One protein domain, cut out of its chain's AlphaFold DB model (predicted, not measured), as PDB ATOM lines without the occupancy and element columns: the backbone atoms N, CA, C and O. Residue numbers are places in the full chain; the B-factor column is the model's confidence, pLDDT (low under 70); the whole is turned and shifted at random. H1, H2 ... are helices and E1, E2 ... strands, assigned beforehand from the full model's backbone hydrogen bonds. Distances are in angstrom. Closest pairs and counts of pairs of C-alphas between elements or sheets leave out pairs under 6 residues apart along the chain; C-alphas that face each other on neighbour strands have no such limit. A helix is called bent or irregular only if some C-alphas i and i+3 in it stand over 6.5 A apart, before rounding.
ATOM      1  N   VAL A   2      77.261  63.077  95.862       53.97
ATOM      2  CA  VAL A   2      77.298  62.746  94.415       53.97
ATOM      3  C   VAL A   2      78.456  63.414  93.651       53.97
ATOM      4  O   VAL A   2      79.102  62.768  92.837       53.97
ATOM      5  N   TRP A   3      78.774  64.675  93.961       42.88
ATOM      6  CA  TRP A   3      79.833  65.424  93.270       42.88
ATOM      7  C   TRP A   3      81.246  64.864  93.476       42.88
ATOM      8  O   TRP A   3      81.990  64.775  92.510       42.88
ATOM      9  N   LYS A   4      81.583  64.398  94.688       54.34
ATOM     10  CA  LYS A   4      82.878  63.744  94.957       54.34
ATOM     11  C   LYS A   4      83.018  62.432  94.192       54.34
ATOM     12  O   LYS A   4      84.057  62.169  93.608       54.34
ATOM     13  N   THR A   5      81.952  61.635  94.157       57.62
ATOM     14  CA  THR A   5      81.935  60.376  93.405       57.62
ATOM     15  C   THR A   5      82.085  60.623  91.904       57.62
ATOM     16  O   THR A   5      82.799  59.884  91.237       57.62
ATOM     17  N   LEU A   6      81.453  61.675  91.373       48.88
ATOM     18  CA  LEU A   6      81.580  62.061  89.966       48.88
ATOM     19  C   LEU A   6      83.007  62.529  89.633       48.88
ATOM     20  O   LEU A   6      83.557  62.146  88.607       48.88
ATOM     21  N   GLU A   7      83.614  63.316  90.517       55.06
ATOM     22  CA  GLU A   7      84.974  63.841  90.376       55.06
ATOM     23  C   GLU A   7      86.029  62.723  90.429       55.06
ATOM     24  O   GLU A   7      86.901  62.652  89.565       55.06
ATOM     25  N   GLU A   8      85.890  61.771  91.356       60.44
ATOM     26  CA  GLU A   8      86.715  60.556  91.412       60.44
ATOM     27  C   GLU A   8      86.561  59.699  90.148       60.44
ATOM     28  O   GLU A   8      87.546  59.165  89.632       60.44
ATOM     29  N   TYR A   9      85.342  59.582  89.612       60.81
ATOM     30  CA  TYR A   9      85.090  58.832  88.382       60.81
ATOM     31  C   TYR A   9      85.731  59.504  87.167       60.81
ATOM     32  O   TYR A   9      86.355  58.831  86.348       60.81
ATOM     33  N   LEU A  10      85.623  60.830  87.070       54.53
ATOM     34  CA  LEU A  10      86.232  61.624  86.006       54.53
ATOM     35  C   LEU A  10      87.761  61.592  86.082       54.53
ATOM     36  O   LEU A  10      88.404  61.452  85.047       54.53
ATOM     37  N   LEU A  11      88.346  61.632  87.281       59.72
ATOM     38  CA  LEU A  11      89.787  61.464  87.484       59.72
ATOM     39  C   LEU A  11      90.262  60.063  87.083       59.72
ATOM     40  O   LEU A  11      91.260  59.937  86.377       59.72
ATOM     41  N   ARG A  12      89.534  59.007  87.469       59.75
ATOM     42  CA  ARG A  12      89.839  57.624  87.059       59.75
ATOM     43  C   ARG A  12      89.708  57.438  85.550       59.75
ATOM     44  O   ARG A  12      90.567  56.806  84.941       59.75
ATOM     45  N   PHE A  13      88.668  58.006  84.945       59.97
ATOM     46  CA  PHE A  13      88.438  57.956  83.505       59.97
ATOM     47  C   PHE A  13      89.493  58.748  82.730       59.97
ATOM     48  O   PHE A  13      90.027  58.253  81.745       59.97
ATOM     49  N   HIS A  14      89.858  59.938  83.210       59.06
ATOM     50  CA  HIS A  14      90.944  60.726  82.643       59.06
ATOM     51  C   HIS A  14      92.265  59.966  82.740       59.06
ATOM     52  O   HIS A  14      92.955  59.834  81.741       59.06
ATOM     53  N   HIS A  15      92.594  59.390  83.900       59.25
ATOM     54  CA  HIS A  15      93.805  58.586  84.065       59.25
ATOM     55  C   HIS A  15      93.818  57.367  83.129       59.25
ATOM     56  O   HIS A  15      94.843  57.075  82.522       59.25
ATOM     57  N   TYR A  16      92.667  56.712  82.948       60.47
ATOM     58  CA  TYR A  16      92.483  55.602  82.012       60.47
ATOM     59  C   TYR A  16      92.641  56.014  80.536       60.47
ATOM     60  O   TYR A  16      93.258  55.298  79.750       60.47
ATOM     61  N   ILE A  17      92.110  57.172  80.135       57.66
ATOM     62  CA  ILE A  17      92.290  57.691  78.772       57.66
ATOM     63  C   ILE A  17      93.723  58.180  78.557       57.66
ATOM     64  O   ILE A  17      94.311  57.914  77.511       57.66
ATOM     65  N   SER A  18      94.323  58.854  79.536       56.59
ATOM     66  CA  SER A  18      95.715  59.291  79.461       56.59
ATOM     67  C   SER A  18      96.667  58.101  79.355       56.59
ATOM     68  O   SER A  18      97.569  58.139  78.524       56.59
ATOM     69  N   SER A  19      96.441  57.013  80.099       55.09
ATOM     70  CA  SER A  19      97.245  55.793  79.963       55.09
ATOM     71  C   SER A  19      97.067  55.125  78.596       55.09
ATOM     72  O   SER A  19      98.029  54.611  78.030       55.09
ATOM     73  N   PHE A  20      95.867  55.195  78.007       55.56
ATOM     74  CA  PHE A  20      95.617  54.721  76.643       55.56
ATOM     75  C   PHE A  20      96.372  55.536  75.580       55.56
ATOM     76  O   PHE A  20      96.939  54.964  74.649       55.56
ATOM     77  N   LEU A  21      96.395  56.863  75.720       55.78
ATOM     78  CA  LEU A  21      97.024  57.775  74.759       55.78
ATOM     79  C   LEU A  21      98.555  57.806  74.869       55.78
ATOM     80  O   LEU A  21      99.224  57.999  73.858       55.78
ATOM     81  N   VAL A  22      99.107  57.610  76.070       58.38
ATOM     82  CA  VAL A  22     100.555  57.688  76.329       58.38
ATOM     83  C   VAL A  22     101.259  56.347  76.095       58.38
ATOM     84  O   VAL A  22     102.379  56.335  75.591       58.38
ATOM     85  N   SER A  23     100.618  55.216  76.415       61.00
ATOM     86  CA  SER A  23     101.315  53.921  76.496       61.00
ATOM     87  C   SER A  23     101.060  52.967  75.312       61.00
ATOM     88  O   SER A  23     101.729  51.939  75.197       61.00
ATOM     89  N   GLY A  24     100.135  53.297  74.402       62.25
ATOM     90  CA  GLY A  24      99.937  52.583  73.133       62.25
ATOM     91  C   GLY A  24      99.409  51.132  73.233       62.25
ATOM     92  O   GLY A  24      98.969  50.675  74.292       62.25
ATOM     93  N   PRO A  25      99.416  50.370  72.115       68.31
ATOM     94  CA  PRO A  25      98.837  49.018  72.030       68.31
ATOM     95  C   PRO A  25      99.511  47.972  72.933       68.31
ATOM     96  O   PRO A  25      98.862  47.019  73.369       68.31
ATOM     97  N   THR A  26     100.802  48.145  73.218       76.44
ATOM     98  CA  THR A  26     101.615  47.225  74.028       76.44
ATOM     99  C   THR A  26     101.194  47.233  75.492       76.44
ATOM    100  O   THR A  26     101.015  46.167  76.075       76.44
ATOM    101  N   TRP A  27     100.912  48.405  76.065       80.06
ATOM    102  CA  TRP A  27     100.391  48.501  77.431       80.06
ATOM    103  C   TRP A  27      99.060  47.773  77.597       80.06
ATOM    104  O   TRP A  27      98.855  47.066  78.578       80.06
ATOM    105  N   ARG A  28      98.157  47.892  76.614       78.81
ATOM    106  CA  ARG A  28      96.869  47.184  76.645       78.81
ATOM    107  C   ARG A  28      97.061  45.671  76.588       78.81
ATOM    108  O   ARG A  28      96.342  44.944  77.269       78.81
ATOM    109  N   HIS A  29      98.010  45.202  75.782       83.50
ATOM    110  CA  HIS A  29      98.369  43.790  75.731       83.50
ATOM    111  C   HIS A  29      98.867  43.297  77.098       83.50
ATOM    112  O   HIS A  29      98.332  42.319  77.622       83.50
ATOM    113  N   ASP A  30      99.812  44.015  77.706       86.06
ATOM    114  CA  ASP A  30     100.366  43.675  79.019       86.06
ATOM    115  C   ASP A  30      99.305  43.732  80.124       86.06
ATOM    116  O   ASP A  30      99.185  42.797  80.914       86.06
ATOM    117  N   TYR A  31      98.459  44.765  80.124       85.06
ATOM    118  CA  TYR A  31      97.342  44.897  81.054       85.06
ATOM    119  C   TYR A  31      96.362  43.731  80.933       85.06
ATOM    120  O   TYR A  31      96.007  43.130  81.943       85.06
ATOM    121  N   ASN A  32      95.961  43.365  79.711       85.62
ATOM    122  CA  ASN A  32      95.055  42.239  79.479       85.62
ATOM    123  C   ASN A  32      95.647  40.919  79.992       85.62
ATOM    124  O   ASN A  32      94.941  40.127  80.612       85.62
ATOM    125  N   ARG A  33      96.947  40.685  79.777       87.19
ATOM    126  CA  ARG A  33      97.637  39.501  80.311       87.19
ATOM    127  C   ARG A  33      97.744  39.532  81.831       87.19
ATOM    128  O   ARG A  33      97.577  38.492  82.465       87.19
ATOM    129  N   PHE A  34      98.002  40.704  82.407       86.88
ATOM    130  CA  PHE A  34      98.064  40.907  83.850       86.88
ATOM    131  C   PHE A  34      96.716  40.604  84.510       86.88
ATOM    132  O   PHE A  34      96.668  39.767  85.403       86.88
ATOM    133  N   VAL A  35      95.610  41.186  84.030       84.88
ATOM    134  CA  VAL A  35      94.267  40.924  84.591       84.88
ATOM    135  C   VAL A  35      93.781  39.497  84.345       84.88
ATOM    136  O   VAL A  35      93.027  38.965  85.153       84.88
ATOM    137  N   ALA A  36      94.233  38.855  83.265       83.75
ATOM    138  CA  ALA A  36      93.995  37.434  83.022       83.75
ATOM    139  C   ALA A  36      94.869  36.522  83.904       83.75
ATOM    140  O   ALA A  36      94.708  35.303  83.865       83.75
ATOM    141  N   GLY A  37      95.800  37.092  84.678       83.25
ATOM    142  CA  GLY A  37      96.718  36.346  85.524       83.25
ATOM    143  C   GLY A  37      97.622  35.422  84.722       83.25
ATOM    144  O   GLY A  37      97.880  34.325  85.187       83.25
ATOM    145  N   ILE A  38      98.065  35.831  83.526       87.81
ATOM    146  CA  ILE A  38      98.993  35.096  82.631       87.81
ATOM    147  C   ILE A  38     100.180  35.967  82.167       87.81
ATOM    148  O   ILE A  38     100.865  35.668  81.181       87.81
ATOM    149  N   GLY A  39     100.376  37.112  82.820       87.56
ATOM    150  CA  GLY A  39     101.480  38.030  82.556       87.56
ATOM    151  C   GLY A  39     102.788  37.582  83.211       87.56
ATOM    152  O   GLY A  39     102.763  36.886  84.225       87.56
ATOM    153  N   HIS A  40     103.898  38.038  82.624       93.62
ATOM    154  CA  HIS A  40     105.274  37.986  83.159       93.62
ATOM    155  C   HIS A  40     105.810  39.401  83.447       93.62
ATOM    156  O   HIS A  40     107.011  39.647  83.541       93.62
ATOM    157  N   ARG A  41     104.894  40.372  83.496       93.00
ATOM    158  CA  ARG A  41     105.162  41.778  83.769       93.00
ATOM    159  C   ARG A  41     104.202  42.247  84.847       93.00
ATOM    160  O   ARG A  41     103.043  41.824  84.866       93.00
ATOM    161  N   LYS A  42     104.672  43.151  85.698       92.00
ATOM    162  CA  LYS A  42     103.903  43.759  86.786       92.00
ATOM    163  C   LYS A  42     103.827  45.271  86.619       92.00
ATOM    164  O   LYS A  42     104.645  45.867  85.922       92.00
ATOM    165  N   ILE A  43     102.817  45.878  87.231       88.69
ATOM    166  CA  ILE A  43     102.628  47.331  87.204       88.69
ATOM    167  C   ILE A  43     103.732  47.991  88.038       88.69
ATOM    168  O   ILE A  43     104.015  47.541  89.150       88.69
ATOM    169  N   ASP A  44     104.338  49.053  87.511       83.75
ATOM    170  CA  ASP A  44     105.299  49.866  88.254       83.75
ATOM    171  C   ASP A  44     104.582  50.606  89.406       83.75
ATOM    172  O   ASP A  44     103.619  51.338  89.159       83.75
ATOM    173  N   PRO A  45     105.021  50.449  90.670       76.25
ATOM    174  CA  PRO A  45     104.417  51.145  91.805       76.25
ATOM    175  C   PRO A  45     104.484  52.675  91.705       76.25
ATOM    176  O   PRO A  45     103.643  53.359  92.284       76.25
ATOM    177  N   SER A  46     105.492  53.209  91.008       79.00
ATOM    178  CA  SER A  46     105.688  54.649  90.811       79.00
ATOM    179  C   SER A  46     104.859  55.214  89.657       79.00
ATOM    180  O   SER A  46     104.584  56.414  89.626       79.00
ATOM    181  N   ASP A  47     104.442  54.356  88.724       78.44
ATOM    182  CA  ASP A  47     103.727  54.745  87.517       78.44
ATOM    183  C   ASP A  47     102.785  53.619  87.048       78.44
ATOM    184  O   ASP A  47     103.202  52.700  86.337       78.44
ATOM    185  N   PRO A  48     101.480  53.693  87.365       73.31
ATOM    186  CA  PRO A  48     100.526  52.646  87.011       73.31
ATOM    187  C   PRO A  48     100.295  52.495  85.495       73.31
ATOM    188  O   PRO A  48      99.602  51.574  85.057       73.31
ATOM    189  N   THR A  49     100.868  53.386  84.677       73.94
ATOM    190  CA  THR A  49     100.836  53.325  83.210       73.94
ATOM    191  C   THR A  49     102.025  52.566  82.618       73.94
ATOM    192  O   THR A  49     102.113  52.413  81.397       73.94
ATOM    193  N   LYS A  50     102.922  52.049  83.465       83.31
ATOM    194  CA  LYS A  50     104.096  51.276  83.064       83.31
ATOM    195  C   LYS A  50     104.037  49.846  83.580       83.31
ATOM    196  O   LYS A  50     103.612  49.570  84.699       83.31
ATOM    197  N   PHE A  51     104.519  48.943  82.732       89.06
ATOM    198  CA  PHE A  51     104.739  47.544  83.065       89.06
ATOM    199  C   PHE A  51     106.233  47.249  83.062       89.06
ATOM    200  O   PHE A  51     106.912  47.460  82.053       89.06
ATOM    201  N   VAL A  52     106.732  46.708  84.162       92.31
ATOM    202  CA  VAL A  52     108.117  46.251  84.305       92.31
ATOM    203  C   VAL A  52     108.164  44.732  84.215       92.31
ATOM    204  O   VAL A  52     107.190  44.057  84.553       92.31
ATOM    205  N   ALA A  53     109.268  44.190  83.702       94.38
ATOM    206  CA  ALA A  53     109.479  42.749  83.705       94.38
ATOM    207  C   ALA A  53     109.531  42.236  85.151       94.38
ATOM    208  O   ALA A  53     110.081  42.905  86.027       94.38
ATOM    209  N   CYS A  54     108.930  41.075  85.393       97.00
ATOM    210  CA  CYS A  54     109.152  40.351  86.637       97.00
ATOM    211  C   CYS A  54     110.573  39.787  86.653       97.00
ATOM    212  O   CYS A  54     111.105  39.416  85.606       97.00
TER     213      CYS A  54
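What this domain is: This is residues 2 to 54 of the 181 residues of an uncharacterized protein of Caenorhabditis brenneri (UniProt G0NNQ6). A long helix with a sharp bend makes a V of two unequal arms, H1a and the shorter H1b, and a small two-stranded hairpin, E1 and E2, packs on H1b, with E2 also coming near residues 15 to 22 of H1a, next to the bend. The first part of H1a, residues 2 to 14, sticks out free of this small body and makes the length of the whole. The printed part has 53 residues, with one named helix followed by two named strands, H1, E1 and E2, the strands forming an antiparallel sheet in the order E1 - E2. The class is mixed, helices and strands. The whole is loose, with a radius of gyration of the C-alphas of 12.8 A, and elongated, spanning 39 by 20 by 20 A.

Where its parts are: By its hydrogen bonds H1, residues 2 to 35, was assigned as one helix, but it is bent: C-alphas 22 and 25 are 9.8 A apart. Its arm H1a, residues 2 to 22, begins with C-alpha 2 at (77.298, 62.746, 94.415) and is 29.9 A long from first to last C-alpha. Residues 23 and 24 belong to neither arm. The arm H1b, residues 25 to 35, is 15.6 A long and ends with C-alpha 35 at (94.267, 40.924, 84.591). E1 holds residues 41 to 44, 9.2 A. E2 holds residues 47 to 53, 13.8 A, and ends with C-alpha 53 at (109.479, 42.749, 83.705).

How they stand to each other: H1a and H1b run opposite ways at a steep tilt of 56 degrees. They are close but not clearly touching, and their closest C-alphas, those of Phe 20 and Arg 28, are 7.6 A apart. In both arms every O i to N i+4 pair is within hydrogen-bond range. The closest C-alphas of H1b and E1 are those of Asp 30 and Arg 41, at 7.0 A. The closest of H1b and E2 are those of Asp 30 and Phe 51, at 7.1 A. E1 and E2 are a hairpin, antiparallel, with 144 degrees between their directions. N 42 and O 52 are within hydrogen-bond range at 2.9 A, and so are N 44 and O 50 at 2.9 A. H1a has one pair of C-alphas within 8 A of E2, those of Ser 19 and Thr 49, at 5.4 A. H1a and E1 are apart.

The domain as a whole: The two C-alphas farthest apart, those of Val 2 and Cys 54, are 39.7 A apart. Without residues 2 to 14 the body has 40 residues and spans 24 by 19 by 13 A. The printed part has no cut, and the links H1 to E1 and E1 to E2 are tight. The mean pLDDT of the printed part is 72.5, and residues 2 to 25 are under 70.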